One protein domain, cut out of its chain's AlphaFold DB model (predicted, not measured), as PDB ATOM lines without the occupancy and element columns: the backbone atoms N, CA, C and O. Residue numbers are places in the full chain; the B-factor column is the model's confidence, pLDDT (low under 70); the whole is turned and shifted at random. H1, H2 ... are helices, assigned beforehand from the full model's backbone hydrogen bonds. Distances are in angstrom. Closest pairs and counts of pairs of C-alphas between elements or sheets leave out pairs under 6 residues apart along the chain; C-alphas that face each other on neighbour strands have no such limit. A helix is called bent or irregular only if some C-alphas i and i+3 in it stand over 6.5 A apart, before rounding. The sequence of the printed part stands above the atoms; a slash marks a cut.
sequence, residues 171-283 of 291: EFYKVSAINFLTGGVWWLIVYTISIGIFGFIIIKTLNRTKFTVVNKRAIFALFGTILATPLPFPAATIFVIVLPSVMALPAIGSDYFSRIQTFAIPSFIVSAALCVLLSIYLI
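What this domain is: This is residues 171 to 283 of the 291 residues of an uncharacterized protein of Pseudoalteromonas sp. S1727 (UniProt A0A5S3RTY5). Three longer helices make an elongated wedge, a triangle when seen end on: H2 packs on both the second half of the long, kinked helix H1 and the last part of H4, while the first parts of H1 and H4 splay away from each other toward the open end. Short H3 packs on the middle of H1, and residues 171 to 182 and 250 to 256 stick out at the open end. The printed part has 113 residues with four named helices, in the order H1, H2, H3, H4, and no named strand; the class is all helix. It is only just compact, close to loose, with a radius of gyration of the C-alphas of 15.9 A and spans of 54 by 30 by 21 A.

Where its parts are: Find C-alpha 171 at (133.300, 110.043, 109.131); from there H1, residues 171 to 206, runs 49.7 A to C-alpha 206 at (110.057, 144.047, 136.954), with a kink of 28 degrees near residue 195. H2 is residues 213 to 228 and 21.1 A long. H3 is residues 234 to 240 and 9.9 A long. Look next for C-alpha 254 at (129.787, 137.680, 104.362), where H4, residues 254 to 282, begins; it is 39.5 A long and has a kink of 43 degrees near residue 262. H4 is neither bent nor irregular, but only just: C-alphas 259 and 262 are 6.1 A apart.

How they stand to each other: Start at Ser 194 of H1. Its C-alpha is 4.8 A from that of Ala 228, the closest pair of H1 and H2, which touch at a steep tilt of 47 degrees, opposite ways; H1 does so with residues 190 to 206 alone. H1 touches H3 with residues 190 to 194 alone, about perpendicular at 89 degrees, and the closest C-alphas, of Ser 194 and Ala 236, are 5.4 A apart. H2 and H3 touch only at the corner, with the C-alphas of Ala 228 and Ala 236 closest at 5.1 A. Move on to Ala 221 and Cys 275, the closest C-alphas of H2 and H4 at 4.8 A. H4 touches H2 with residues 268 to 280 alone, opposite ways at a shallow tilt of 32 degrees, only just short of steep. H1 and H4 are close but not clearly touching, with the C-alphas of Tyr 191 and Ser 271 closest at 7.7 A. H3 and H4 are apart. In H1, H2 and H3 every O i to N i+4 pair is within hydrogen-bond range; in H4, 22 of 25 are.

The domain as a whole: The two C-alphas farthest apart, of Glu 171 and Lys 210, are 56.8 A apart. The printed part has no cut. The link from H3 to H4, residues 241 to 253, is long. Read the B-factor column from residue 230 to 263: these 34 residues are under 70, and the mean pLDDT of the printed part of this model is 75.8.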
ATOM      1  N   GLU A 171     132.560 108.930 108.542       86.06
ATOM      2  CA  GLU A 171     133.300 110.043 109.131       86.06
ATOM      3  C   GLU A 171     132.485 111.335 109.116       86.06
ATOM      4  O   GLU A 171     132.408 111.999 110.150       86.06
ATOM      5  N   PHE A 172     131.804 111.637 108.005       84.75
ATOM      6  CA  PHE A 172     130.887 112.773 107.916       84.75
ATOM      7  C   PHE A 172     129.875 112.778 109.068       84.75
ATOM      8  O   PHE A 172     129.805 113.752 109.822       84.75
ATOM      9  N   TYR A 173     129.136 111.679 109.258       84.94
ATOM     10  CA  TYR A 173     128.136 111.588 110.324       84.94
ATOM     11  C   TYR A 173     128.765 111.637 111.714       84.94
ATOM     12  O   TYR A 173     128.251 112.330 112.589       84.94
ATOM     13  N   LYS A 174     129.892 110.948 111.925       86.62
ATOM     14  CA  LYS A 174     130.595 110.939 113.214       86.62
ATOM     15  C   LYS A 174     131.034 112.346 113.621       86.62
ATOM     16  O   LYS A 174     130.735 112.780 114.731       86.62
ATOM     17  N   VAL A 175     131.740 113.054 112.740       79.31
ATOM     18  CA  VAL A 175     132.284 114.386 113.040       79.31
ATOM     19  C   VAL A 175     131.156 115.411 113.155       79.31
ATOM     20  O   VAL A 175     131.157 116.209 114.091       79.31
ATOM     21  N   SER A 176     130.150 115.344 112.276       78.81
ATOM     22  CA  SER A 176     128.973 116.220 112.349       78.81
ATOM     23  C   SER A 176     128.196 116.025 113.650       78.81
ATOM     24  O   SER A 176     127.864 117.005 114.309       78.81
ATOM     25  N   ALA A 177     127.954 114.777 114.066       80.56
ATOM     26  CA  ALA A 177     127.232 114.476 115.300       80.56
ATOM     27  C   ALA A 177     127.988 114.964 116.542       80.56
ATOM     28  O   ALA A 177     127.384 115.585 117.413       80.56
ATOM     29  N   ILE A 178     129.306 114.738 116.610       77.62
ATOM     30  CA  ILE A 178     130.141 115.249 117.707       77.62
ATOM     31  C   ILE A 178     130.051 116.775 117.763       77.62
ATOM     32  O   ILE A 178     129.759 117.333 118.816       77.62
ATOM     33  N   ASN A 179     130.234 117.457 116.631       72.75
ATOM     34  CA  ASN A 179     130.199 118.917 116.589       72.75
ATOM     35  C   ASN A 179     128.815 119.479 116.929       72.75
ATOM     36  O   ASN A 179     128.731 120.482 117.635       72.75
ATOM     37  N   PHE A 180     127.742 118.822 116.489       76.44
ATOM     38  CA  PHE A 180     126.375 119.202 116.828       76.44
ATOM     39  C   PHE A 180     126.091 119.030 118.324       76.44
ATOM     40  O   PHE A 180     125.596 119.956 118.964       76.44
ATOM     41  N   LEU A 181     126.459 117.884 118.909       78.94
ATOM     42  CA  LEU A 181     126.292 117.618 120.339       78.94
ATOM     43  C   LEU A 181     127.099 118.602 121.185       78.94
ATOM     44  O   LEU A 181     126.555 119.228 122.091       78.94
ATOM     45  N   THR A 182     128.382 118.783 120.874       73.12
ATOM     46  CA  THR A 182     129.242 119.721 121.598       73.12
ATOM     47  C   THR A 182     128.766 121.163 121.430       73.12
ATOM     48  O   THR A 182     128.748 121.913 122.405       73.12
ATOM     49  N   GLY A 183     128.319 121.547 120.230       74.50
ATOM     50  CA  GLY A 183     127.702 122.846 119.970       74.50
ATOM     51  C   GLY A 183     126.439 123.067 120.804       74.50
ATOM     52  O   GLY A 183     126.305 124.114 121.430       74.50
ATOM     53  N   GLY A 184     125.555 122.068 120.889       77.56
ATOM     54  CA  GLY A 184     124.350 122.112 121.721       77.56
ATOM     55  C   GLY A 184     124.648 122.197 123.221       77.56
ATOM     56  O   GLY A 184     124.014 122.976 123.930       77.56
ATOM     57  N   VAL A 185     125.649 121.457 123.710       82.00
ATOM     58  CA  VAL A 185     126.100 121.533 125.113       82.00
ATOM     59  C   VAL A 185     126.640 122.924 125.432       82.00
ATOM     60  O   VAL A 185     126.227 123.527 126.421       82.00
ATOM     61  N   TRP A 186     127.517 123.469 124.586       75.81
ATOM     62  CA  TRP A 186     128.038 124.823 124.777       75.81
ATOM     63  C   TRP A 186     126.945 125.878 124.703       75.81
ATOM     64  O   TRP A 186     126.907 126.776 125.542       75.81
ATOM     65  N   TRP A 187     126.024 125.742 123.752       82.06
ATOM     66  CA  TRP A 187     124.858 126.606 123.652       82.06
ATOM     67  C   TRP A 187     124.045 126.592 124.950       82.06
ATOM     68  O   TRP A 187     123.723 127.655 125.480       82.06
ATOM     69  N   LEU A 188     123.783 125.408 125.512       84.94
ATOM     70  CA  LEU A 188     123.029 125.253 126.755       84.94
ATOM     71  C   LEU A 188     123.758 125.883 127.946       84.94
ATOM     72  O   LEU A 188     123.121 126.559 128.756       84.94
ATOM     73  N   ILE A 189     125.077 125.692 128.051       83.00
ATOM     74  CA  ILE A 189     125.911 126.297 129.101       83.00
ATOM     75  C   ILE A 189     125.826 127.824 129.024       83.00
ATOM     76  O   ILE A 189     125.497 128.471 130.022       83.00
ATOM     77  N   VAL A 190     126.062 128.401 127.840       80.50
ATOM     78  CA  VAL A 190     126.031 129.857 127.634       80.50
ATOM     79  C   VAL A 190     124.644 130.418 127.913       80.50
ATOM     80  O   VAL A 190     124.523 131.398 128.651       80.50
ATOM     81  N   TYR A 191     123.599 129.779 127.383       85.56
ATOM     82  CA  TYR A 191     122.218 130.180 127.621       85.56
ATOM     83  C   TYR A 191     121.883 130.155 129.117       85.56
ATOM     84  O   TYR A 191     121.372 131.141 129.640       85.56
ATOM     85  N   THR A 192     122.220 129.071 129.827       88.00
ATOM     86  CA  THR A 192     121.902 128.894 131.255       88.00
ATOM     87  C   THR A 192     122.575 129.952 132.127       88.00
ATOM     88  O   THR A 192     121.925 130.549 132.987       88.00
ATOM     89  N   ILE A 193     123.860 130.228 131.891       86.12
ATOM     90  CA  ILE A 193     124.591 131.262 132.636       86.12
ATOM     91  C   ILE A 193     124.003 132.644 132.324       86.12
ATOM     92  O   ILE A 193     123.705 133.415 133.240       86.12
ATOM     93  N   SER A 194     123.763 132.937 131.045       86.94
ATOM     94  CA  SER A 194     123.263 134.243 130.604       86.94
ATOM     95  C   SER A 194     121.853 134.525 131.116       86.94
ATOM     96  O   SER A 194     121.607 135.592 131.677       86.94
ATOM     97  N   ILE A 195     120.925 133.570 130.995       89.50
ATOM     98  CA  ILE A 195     119.560 133.731 131.510       89.50
ATOM     99  C   ILE A 195     119.537 133.765 133.041       89.50
ATOM    100  O   ILE A 195     118.709 134.466 133.613       89.50
ATOM    101  N   GLY A 196     120.467 133.081 133.715       88.44
ATOM    102  CA  GLY A 196     120.637 133.181 135.163       88.44
ATOM    103  C   GLY A 196     120.976 134.606 135.606       88.44
ATOM    104  O   GLY A 196     120.331 135.141 136.506       88.44
ATOM    105  N   ILE A 197     121.933 135.254 134.934       88.06
ATOM    106  CA  ILE A 197     122.366 136.624 135.250       88.06
ATOM    107  C   ILE A 197     121.314 137.648 134.804       88.06
ATOM    108  O   ILE A 197     120.770 138.395 135.623       88.06
ATOM    109  N   PHE A 198     121.002 137.689 133.507       88.31
ATOM    110  CA  PHE A 198     120.106 138.701 132.944       88.31
ATOM    111  C   PHE A 198     118.661 138.483 133.372       88.31
ATOM    112  O   PHE A 198     117.981 139.444 133.727       88.31
ATOM    113  N   GLY A 199     118.197 137.235 133.421       89.00
ATOM    114  CA  GLY A 199     116.856 136.915 133.901       89.00
ATOM    115  C   GLY A 199     116.651 137.348 135.353       89.00
ATOM    116  O   GLY A 199     115.620 137.943 135.664       89.00
ATOM    117  N   PHE A 200     117.650 137.160 136.227       89.19
ATOM    118  CA  PHE A 200     117.590 137.666 137.601       89.19
ATOM    119  C   PHE A 200     117.471 139.196 137.652       89.19
ATOM    120  O   PHE A 200     116.618 139.725 138.371       89.19
ATOM    121  N   ILE A 201     118.280 139.916 136.868       90.31
ATOM    122  CA  ILE A 201     118.234 141.386 136.792       90.31
ATOM    123  C   ILE A 201     116.867 141.863 136.283       90.31
ATOM    124  O   ILE A 201     116.265 142.761 136.886       90.31
ATOM    125  N   ILE A 202     116.349 141.249 135.216       90.00
ATOM    126  CA  ILE A 202     115.050 141.591 134.629       90.00
ATOM    127  C   ILE A 202     113.937 141.361 135.654       90.00
ATOM    128  O   ILE A 202     113.163 142.278 135.916       90.00
ATOM    129  N   ILE A 203     113.879 140.189 136.296       90.81
ATOM    130  CA  ILE A 203     112.855 139.874 137.306       90.81
ATOM    131  C   ILE A 203     112.926 140.855 138.478       90.81
ATOM    132  O   ILE A 203     111.904 141.414 138.880       90.81
ATOM    133  N   LYS A 204     114.126 141.118 139.010       90.44
ATOM    134  CA  LYS A 204     114.323 142.068 140.116       90.44
ATOM    135  C   LYS A 204     113.836 143.471 139.751       90.44
ATOM    136  O   LYS A 204     113.259 144.155 140.595       90.44
ATOM    137  N   THR A 205     114.043 143.885 138.505       91.44
ATOM    138  CA  THR A 205     113.586 145.181 137.991       91.44
ATOM    139  C   THR A 205     112.071 145.194 137.810       91.44
ATOM    140  O   THR A 205     111.404 146.090 138.321       91.44
ATOM    141  N   LEU A 206     111.498 144.165 137.179       90.56
ATOM    142  CA  LEU A 206     110.057 144.047 136.954       90.56
ATOM    143  C   LEU A 206     109.264 143.976 138.259       90.56
ATOM    144  O   LEU A 206     108.198 144.583 138.347       90.56
ATOM    145  N   ASN A 207     109.784 143.323 139.298       86.88
ATOM    146  CA  ASN A 207     109.136 143.271 140.611       86.88
ATOM    147  C   ASN A 207     108.993 144.650 141.275       86.88
ATOM    148  O   ASN A 207     108.128 144.820 142.128       86.88
ATOM    149  N   ARG A 208     109.785 145.648 140.864       89.75
ATOM    150  CA  ARG A 208     109.669 147.042 141.330       89.75
ATOM    151  C   ARG A 208     108.669 147.873 140.523       89.75
ATOM    152  O   ARG A 208     108.417 149.024 140.865       89.75
ATOM    153  N   THR A 209     108.102 147.313 139.455       88.75
ATOM    154  CA  THR A 209     107.163 148.007 138.562       88.75
ATOM    155  C   THR A 209     105.712 147.612 138.839       88.75
ATOM    156  O   THR A 209     105.417 146.486 139.253       88.75
ATOM    157  N   LYS A 210     104.785 148.526 138.526       88.50
ATOM    158  CA  LYS A 210     103.329 148.305 138.596       88.50
ATOM    159  C   LYS A 210     102.752 147.618 137.346       88.50
ATOM    160  O   LYS A 210     101.561 147.727 137.083       88.50
ATOM    161  N   PHE A 211     103.581 146.953 136.539       88.19
ATOM    162  CA  PHE A 211     103.101 146.248 135.350       88.19
ATOM    163  C   PHE A 211     102.258 145.021 135.713       88.19
ATOM    164  O   PHE A 211     102.528 144.351 136.714       88.19
ATOM    165  N   THR A 212     101.282 144.710 134.856       90.25
ATOM    166  CA  THR A 212     100.495 143.473 134.935       90.25
ATOM    167  C   THR A 212     101.389 142.251 134.729       90.25
ATOM    168  O   THR A 212     102.459 142.333 134.117       90.25
ATOM    169  N   VAL A 213     100.947 141.088 135.209       88.31
ATOM    170  CA  VAL A 213     101.674 139.814 135.054       88.31
ATOM    171  C   VAL A 213     101.941 139.493 133.586       88.31
ATOM    172  O   VAL A 213     103.054 139.102 133.240       88.31
ATOM    173  N   VAL A 214     100.950 139.714 132.717       90.12
ATOM    174  CA  VAL A 214     101.078 139.497 131.269       90.12
ATOM    175  C   VAL A 214     102.188 140.373 130.686       90.12
ATOM    176  O   VAL A 214     103.076 139.861 130.005       90.12
ATOM    177  N   ASN A 215     102.219 141.664 131.035       91.12
ATOM    178  CA  ASN A 215     103.258 142.579 130.559       91.12
ATOM    179  C   ASN A 215     104.639 142.198 131.102       91.12
ATOM    180  O   ASN A 215     105.615 142.208 130.359       91.12
ATOM    181  N   LYS A 216     104.734 141.800 132.375       91.12
ATOM    182  CA  LYS A 216     105.994 141.325 132.969       91.12
ATOM    183  C   LYS A 216     106.523 140.081 132.255       91.12
ATOM    184  O   LYS A 216     107.717 140.008 131.979       91.12
ATOM    185  N   ARG A 217     105.645 139.133 131.913       92.38
ATOM    186  CA  ARG A 217     106.009 137.929 131.153       92.38
ATOM    187  C   ARG A 217     106.477 138.262 129.741       92.38
ATOM    188  O   ARG A 217     107.521 137.766 129.337       92.38
ATOM    189  N   ALA A 218     105.765 139.138 129.033       92.31
ATOM    190  CA  ALA A 218     106.153 139.579 127.694       92.31
ATOM    191  C   ALA A 218     107.516 140.293 127.698       92.31
ATOM    192  O   ALA A 218     108.384 139.969 126.891       92.31
ATOM    193  N   ILE A 219     107.737 141.209 128.650       92.00
ATOM    194  CA  ILE A 219     109.012 141.920 128.809       92.00
ATOM    195  C   ILE A 219     110.137 140.932 129.150       92.00
ATOM    196  O   ILE A 219     111.195 140.979 128.527       92.00
ATOM    197  N   PHE A 220     109.920 140.002 130.086       93.06
ATOM    198  CA  PHE A 220     110.916 138.977 130.406       93.06
ATOM    199  C   PHE A 220     111.246 138.100 129.199       93.06
ATOM    200  O   PHE A 220     112.421 137.886 128.920       93.06
ATOM    201  N   ALA A 221     110.235 137.617 128.476       92.69
ATOM    202  CA  ALA A 221     110.444 136.781 127.304       92.69
ATOM    203  C   ALA A 221     111.249 137.525 126.232       92.69
ATOM    204  O   ALA A 221     112.237 136.992 125.739       92.69
ATOM    205  N   LEU A 222     110.898 138.775 125.926       90.88
ATOM    206  CA  LEU A 222     111.575 139.566 124.902       90.88
ATOM    207  C   LEU A 222     113.027 139.901 125.284       90.88
ATOM    208  O   LEU A 222     113.957 139.555 124.555       90.88
ATOM    209  N   PHE A 223     113.240 140.542 126.437       89.19
ATOM    210  CA  PHE A 223     114.582 140.958 126.860       89.19
ATOM    211  C   PHE A 223     115.456 139.773 127.267       89.19
ATOM    212  O   PHE A 223     116.648 139.773 126.974       89.19
ATOM    213  N   GLY A 224     114.875 138.753 127.901       88.19
ATOM    214  CA  GLY A 224     115.568 137.510 128.230       88.19
ATOM    215  C   GLY A 224     116.073 136.810 126.972       88.19
ATOM    216  O   GLY A 224     117.237 136.435 126.923       88.19
ATOM    217  N   THR A 225     115.256 136.743 125.916       88.06
ATOM    218  CA  THR A 225     115.686 136.181 124.627       88.06
ATOM    219  C   THR A 225     116.828 136.997 124.029       88.06
ATOM    220  O   THR A 225     117.878 136.440 123.729       88.06
ATOM    221  N   ILE A 226     116.685 138.319 123.907       84.75
ATOM    222  CA  ILE A 226     117.717 139.173 123.288       84.75
ATOM    223  C   ILE A 226     119.055 139.089 124.040       84.75
ATOM    224  O   ILE A 226     120.109 139.045 123.411       84.75
ATOM    225  N   LEU A 227     119.021 139.057 125.375       83.12
ATOM    226  CA  LEU A 227     120.228 139.098 126.205       83.12
ATOM    227  C   LEU A 227     120.852 137.723 126.463       83.12
ATOM    228  O   LEU A 227     122.059 137.655 126.681       83.12
ATOM    229  N   ALA A 228     120.063 136.645 126.466       82.69
ATOM    230  CA  ALA A 228     120.546 135.302 126.790       82.69
ATOM    231  C   ALA A 228     120.783 134.401 125.575       82.69
ATOM    232  O   ALA A 228     121.402 133.349 125.735       82.69
ATOM    233  N   THR A 229     120.313 134.773 124.379       80.62
ATOM    234  CA  THR A 229     120.558 133.963 123.179       80.62
ATOM    235  C   THR A 229     122.045 134.043 122.794       80.62
ATOM    236  O   THR A 229     122.520 135.138 122.499       80.62
ATOM    237  N   PRO A 230     122.780 132.912 122.729       68.06
ATOM    238  CA  PRO A 230     124.209 132.897 122.382       68.06
ATOM    239  C   PRO A 230     124.528 133.399 120.963       68.06
ATOM    240  O   PRO A 230     125.612 133.925 120.708       68.06
ATOM    241  N   LEU A 231     123.598 133.218 120.019       65.38
ATOM    242  CA  LEU A 231     123.721 133.629 118.618       65.38
ATOM    243  C   LEU A 231     122.377 134.159 118.094       65.38
ATOM    244  O   LEU A 231     121.352 133.544 118.378       65.38
ATOM    245  N   PRO A 232     122.341 135.250 117.306       53.22
ATOM    246  CA  PRO A 232     123.488 135.975 116.749       53.22
ATOM    247  C   PRO A 232     124.083 137.025 117.701       53.22
ATOM    248  O   PRO A 232     125.085 137.648 117.364       53.22
ATOM    249  N   PHE A 233     123.471 137.261 118.866       55.53
ATOM    250  CA  PHE A 233     123.826 138.382 119.731       55.53
ATOM    251  C   PHE A 233     125.020 138.045 120.641       55.53
ATOM    252  O   PHE A 233     124.904 137.187 121.514       55.53
ATOM    253  N   PRO A 234     126.161 138.749 120.508       54.56
ATOM    254  CA  PRO A 234     127.380 138.426 121.242       54.56
ATOM    255  C   PRO A 234     127.295 138.649 122.750       54.56
ATOM    256  O   PRO A 234     128.218 138.251 123.438       54.56
ATOM    257  N   ALA A 235     126.260 139.303 123.291       55.06
ATOM    258  CA  ALA A 235     126.226 139.669 124.709       55.06
ATOM    259  C   ALA A 235     126.324 138.431 125.619       55.06
ATOM    260  O   ALA A 235     127.219 138.356 126.456       55.06
ATOM    261  N   ALA A 236     125.489 137.416 125.395       56.88
ATOM    262  CA  ALA A 236     125.564 136.147 126.118       56.88
ATOM    263  C   ALA A 236     126.942 135.469 125.972       56.88
ATOM    264  O   ALA A 236     127.481 134.909 126.923       56.88
ATOM    265  N   THR A 237     127.550 135.566 124.789       53.66
ATOM    266  CA  THR A 237     128.801 134.869 124.468       53.66
ATOM    267  C   THR A 237     130.033 135.606 125.006       53.66
ATOM    268  O   THR A 237     130.851 134.977 125.659       53.66
ATOM    269  N   ILE A 238     130.130 136.931 124.852       55.38
ATOM    270  CA  ILE A 238     131.225 137.793 125.339       55.38
ATOM    271  C   ILE A 238     131.354 137.734 126.866       55.38
ATOM    272  O   ILE A 238     132.469 137.761 127.383       55.38
ATOM    273  N   PHE A 239     130.235 137.646 127.593       50.12
ATOM    274  CA  PHE A 239     130.251 137.611 129.060       50.12
ATOM    275  C   PHE A 239     130.531 136.219 129.650       50.12
ATOM    276  O   PHE A 239     130.931 136.139 130.809       50.12
ATOM    277  N   VAL A 240     130.333 135.135 128.889       50.47
ATOM    278  CA  VAL A 240     130.425 133.755 129.409       50.47
ATOM    279  C   VAL A 240     131.626 132.990 128.856       50.47
ATOM    280  O   VAL A 240     132.214 132.177 129.566       50.47
ATOM    281  N   ILE A 241     132.023 133.243 127.609       49.09
ATOM    282  CA  ILE A 241     133.155 132.577 126.972       49.09
ATOM    283  C   ILE A 241     133.947 133.630 126.207       49.09
ATOM    284  O   ILE A 241     133.462 134.225 125.247       49.09
ATOM    285  N   VAL A 242     135.216 133.812 126.566       43.25
ATOM    286  CA  VAL A 242     136.179 134.466 125.673       43.25
ATOM    287  C   VAL A 242     136.398 133.520 124.488       43.25
ATOM    288  O   VAL A 242     137.357 132.760 124.457       43.25
ATOM    289  N   LEU A 243     135.445 133.469 123.555       41.91
ATOM    290  CA  LEU A 243     135.546 132.706 122.319       41.91
ATOM    291  C   LEU A 243     136.356 133.579 121.352       41.91
ATOM    292  O   LEU A 243     135.855 134.629 120.934       41.91
ATOM    293  N   PRO A 244     137.581 133.176 120.964       37.53
ATOM    294  CA  PRO A 244     138.404 133.934 120.017       37.53
ATOM    295  C   PRO A 244     137.667 134.224 118.698       37.53
ATOM    296  O   PRO A 244     137.915 135.234 118.049       37.53
ATOM    297  N   SER A 245     136.698 133.376 118.343       38.59
ATOM    298  CA  SER A 245     135.870 133.461 117.139       38.59
ATOM    299  C   SER A 245     134.900 134.650 117.120       38.59
ATOM    300  O   SER A 245     134.569 135.135 116.046       38.59
ATOM    301  N   VAL A 246     134.448 135.142 118.282       37.78
ATOM    302  CA  VAL A 246     133.519 136.291 118.365       37.78
ATOM    303  C   VAL A 246     134.273 137.613 118.205       37.78
ATOM    304  O   VAL A 246     133.760 138.557 117.616       37.78
ATOM    305  N   MET A 247     135.534 137.676 118.639       35.06
ATOM    306  CA  MET A 247     136.404 138.838 118.400       35.06
ATOM    307  C   MET A 247     136.870 138.942 116.937       35.06
ATOM    308  O   MET A 247     137.361 139.988 116.528       35.06
ATOM    309  N   ALA A 248     136.679 137.886 116.140       36.69
ATOM    310  CA  ALA A 248     136.949 137.877 114.706       36.69
ATOM    311  C   ALA A 248     135.746 138.339 113.852       36.69
ATOM    312  O   ALA A 248     135.849 138.355 112.632       36.69
ATOM    313  N   LEU A 249     134.629 138.769 114.460       37.59
ATOM    314  CA  LEU A 249     133.441 139.301 113.763       37.59
ATOM    315  C   LEU A 249     133.718 140.384 112.691       37.59
ATOM    316  O   LEU A 249     132.982 140.407 111.709       37.59
ATOM    317  N   PRO A 250     134.736 141.262 112.816       33.28
ATOM    318  CA  PRO A 250     135.069 142.226 111.761       33.28
ATOM    319  C   PRO A 250     135.936 141.656 110.625       33.28
ATOM    320  O   PRO A 250     136.124 142.343 109.630       33.28
ATOM    321  N   ALA A 251     136.499 140.454 110.785       34.66
ATOM    322  CA  ALA A 251     137.537 139.880 109.915       34.66
ATOM    323  C   ALA A 251     137.111 138.561 109.246       34.66
ATOM    324  O   ALA A 251     137.938 137.829 108.705       34.66
ATOM    325  N   ILE A 252     135.827 138.206 109.333       44.34
ATOM    326  CA  ILE A 252     135.281 137.029 108.669       44.34
ATOM    327  C   ILE A 252     134.144 137.524 107.774       44.34
ATOM    328  O   ILE A 252     133.120 137.984 108.271       44.34
ATOM    329  N   GLY A 253     134.371 137.498 106.458       48.06
ATOM    330  CA  GLY A 253     133.472 138.063 105.448       48.06
ATOM    331  C   GLY A 253     132.034 137.517 105.457       48.06
ATOM    332  O   GLY A 253     131.644 136.681 106.274       48.06
ATOM    333  N   SER A 254     131.229 137.977 104.497       49.62
ATOM    334  CA  SER A 254     129.787 137.680 104.362       49.62
ATOM    335  C   SER A 254     129.418 136.188 104.424       49.62
ATOM    336  O   SER A 254     128.348 135.832 104.920       49.62
ATOM    337  N   ASP A 255     130.325 135.314 103.995       52.53
ATOM    338  CA  ASP A 255     130.219 133.854 104.047       52.53
ATOM    339  C   ASP A 255     129.967 133.303 105.468       52.53
ATOM    340  O   ASP A 255     129.137 132.419 105.677       52.53
ATOM    341  N   TYR A 256     130.602 133.879 106.492       56.50
ATOM    342  CA  TYR A 256     130.406 133.448 107.881       56.50
ATOM    343  C   TYR A 256     129.016 133.778 108.409       56.50
ATOM    344  O   TYR A 256     128.405 132.955 109.091       56.50
ATOM    345  N   PHE A 257     128.485 134.948 108.048       56.62
ATOM    346  CA  PHE A 257     127.128 135.334 108.419       56.62
ATOM    347  C   PHE A 257     126.091 134.426 107.757       56.62
ATOM    348  O   PHE A 257     125.177 133.973 108.445       56.62
ATOM    349  N   SER A 258     126.264 134.098 106.472       58.78
ATOM    350  CA  SER A 258     125.403 133.137 105.768       58.78
ATOM    351  C   SER A 258     125.425 131.762 106.448       58.78
ATOM    352  O   SER A 258     124.383 131.209 106.805       58.78
ATOM    353  N   ARG A 259     126.622 131.245 106.757       59.22
ATOM    354  CA  ARG A 259     126.780 129.936 107.412       59.22
ATOM    355  C   ARG A 259     126.211 129.911 108.830       59.22
ATOM    356  O   ARG A 259     125.603 128.917 109.219       59.22
ATOM    357  N   ILE A 260     126.334 130.998 109.594       64.25
ATOM    358  CA  ILE A 260     125.800 131.079 110.961       64.25
ATOM    359  C   ILE A 260     124.290 131.231 111.015       64.25
ATOM    360  O   ILE A 260     123.703 130.779 111.995       64.25
ATOM    361  N   GLN A 261     123.636 131.820 110.010       65.88
ATOM    362  CA  GLN A 261     122.175 131.983 110.019       65.88
ATOM    363  C   GLN A 261     121.446 130.658 110.259       65.88
ATOM    364  O   GLN A 261     120.500 130.617 111.049       65.88
ATOM    365  N   THR A 262     121.947 129.572 109.662       64.69
ATOM    366  CA  THR A 262     121.405 128.214 109.828       64.69
ATOM    367  C   THR A 262     121.384 127.737 111.283       64.69
ATOM    368  O   THR A 262     120.531 126.934 111.647       64.69
ATOM    369  N   PHE A 263     122.264 128.266 112.137       68.19
ATOM    370  CA  PHE A 263     122.321 127.948 113.564       68.19
ATOM    371  C   PHE A 263     121.728 129.059 114.446       68.19
ATOM    372  O   PHE A 263     121.051 128.781 115.436       68.19
ATOM    373  N   ALA A 264     121.935 130.325 114.082       72.06
ATOM    374  CA  ALA A 264     121.472 131.488 114.829       72.06
ATOM    375  C   ALA A 264     119.943 131.610 114.841       72.06
ATOM    376  O   ALA A 264     119.372 131.921 115.885       72.06
ATOM    377  N   ILE A 265     119.272 131.328 113.714       79.50
ATOM    378  CA  ILE A 265     117.807 131.402 113.631       79.50
ATOM    379  C   ILE A 265     117.155 130.343 114.542       79.50
ATOM    380  O   ILE A 265     116.370 130.735 115.411       79.50
ATOM    381  N   PRO A 266     117.494 129.036 114.450       81.94
ATOM    382  CA  PRO A 266     116.971 128.043 115.388       81.94
ATOM    383  C   PRO A 266     117.328 128.348 116.845       81.94
ATOM    384  O   PRO A 266     116.465 128.244 117.712       81.94
ATOM    385  N   SER A 267     118.566 128.782 117.113       81.75
ATOM    386  CA  SER A 267     119.023 129.200 118.447       81.75
ATOM    387  C   SER A 267     118.092 130.249 119.060       81.75
ATOM    388  O   SER A 267     117.618 130.073 120.182       81.75
ATOM    389  N   PHE A 268     117.768 131.306 118.311       84.62
ATOM    390  CA  PHE A 268     116.888 132.373 118.785       84.62
ATOM    391  C   PHE A 268     115.459 131.882 119.055       84.62
ATOM    392  O   PHE A 268     114.880 132.218 120.087       84.62
ATOM    393  N   ILE A 269     114.901 131.042 118.175       89.50
ATOM    394  CA  ILE A 269     113.558 130.460 118.351       89.50
ATOM    395  C   ILE A 269     113.503 129.589 119.614       89.50
ATOM    396  O   ILE A 269     112.569 129.708 120.412       89.50
ATOM    397  N   VAL A 270     114.514 128.741 119.829       89.94
ATOM    398  CA  VAL A 270     114.596 127.877 121.015       89.94
ATOM    399  C   VAL A 270     114.753 128.717 122.285       89.94
ATOM    400  O   VAL A 270     114.030 128.487 123.255       89.94
ATOM    401  N   SER A 271     115.624 129.731 122.287       89.88
ATOM    402  CA  SER A 271     115.760 130.659 123.417       89.88
ATOM    403  C   SER A 271     114.459 131.400 123.721       89.88
ATOM    404  O   SER A 271     114.102 131.519 124.893       89.88
ATOM    405  N   ALA A 272     113.720 131.839 122.698       91.69
ATOM    406  CA  ALA A 272     112.423 132.487 122.869       91.69
ATOM    407  C   ALA A 272     111.414 131.565 123.555       91.69
ATOM    408  O   ALA A 272     110.795 131.954 124.548       91.69
ATOM    409  N   ALA A 273     111.296 130.321 123.084       94.25
ATOM    410  CA  ALA A 273     110.416 129.328 123.691       94.25
ATOM    411  C   ALA A 273     110.788 129.063 125.161       94.25
ATOM    412  O   ALA A 273     109.921 129.085 126.038       94.25
ATOM    413  N   LEU A 274     112.079 128.884 125.456       94.31
ATOM    414  CA  LEU A 274     112.558 128.685 126.825       94.31
ATOM    415  C   LEU A 274     112.300 129.910 127.712       94.31
ATOM    416  O   LEU A 274     111.867 129.749 128.852       94.31
ATOM    417  N   CYS A 275     112.503 131.130 127.211       93.38
ATOM    418  CA  CYS A 275     112.233 132.354 127.965       93.38
ATOM    419  C   CYS A 275     110.736 132.537 128.246       93.38
ATOM    420  O   CYS A 275     110.373 132.957 129.346       93.38
ATOM    421  N   VAL A 276     109.855 132.173 127.308       94.31
ATOM    422  CA  VAL A 276     108.402 132.148 127.536       94.31
ATOM    423  C   VAL A 276     108.055 131.160 128.649       94.31
ATOM    424  O   VAL A 276     107.378 131.546 129.605       94.31
ATOM    425  N   LEU A 277     108.568 129.927 128.591       94.00
ATOM    426  CA  LEU A 277     108.341 128.910 129.627       94.00
ATOM    427  C   LEU A 277     108.854 129.363 131.003       94.00
ATOM    428  O   LEU A 277     108.134 129.273 132.000       94.00
ATOM    429  N   LEU A 278     110.065 129.920 131.056       93.06
ATOM    430  CA  LEU A 278     110.647 130.471 132.280       93.06
ATOM    431  C   LEU A 278     109.821 131.640 132.827       93.06
ATOM    432  O   LEU A 278     109.614 131.717 134.036       93.06
ATOM    433  N   SER A 279     109.298 132.515 131.964       92.62
ATOM    434  CA  SER A 279     108.452 133.638 132.385       92.62
ATOM    435  C   SER A 279     107.180 133.162 133.094       92.62
ATOM    436  O   SER A 279     106.785 133.735 134.108       92.62
ATOM    437  N   ILE A 280     106.566 132.079 132.603       90.69
ATOM    438  CA  ILE A 280     105.355 131.493 133.188       90.69
ATOM    439  C   ILE A 280     105.668 130.910 134.569       90.69
ATOM    440  O   ILE A 280     104.892 131.100 135.507       90.69
ATOM    441  N   TYR A 281     106.812 130.233 134.700       88.94
ATOM    442  CA  TYR A 281     107.218 129.578 135.941       88.94
ATOM    443  C   TYR A 281     107.671 130.568 137.029       88.94
ATOM    444  O   TYR A 281     107.278 130.435 138.192       88.94
ATOM    445  N   LEU A 282     108.482 131.562 136.655       88.00
ATOM    446  CA  LEU A 282     109.131 132.494 137.583       88.00
ATOM    447  C   LEU A 282     108.248 133.697 137.944       88.00
ATOM    448  O   LEU A 282     108.344 134.208 139.059       88.00
ATOM    449  N   ILE A 283     107.380 134.148 137.034       87.50
ATOM    450  CA  ILE A 283     106.499 135.303 137.244       87.50
ATOM    451  C   ILE A 283     105.075 134.786 137.463       87.50
ATOM    452  O   ILE A 283     104.302 134.572 136.520       87.50
TER     453      ILE A 283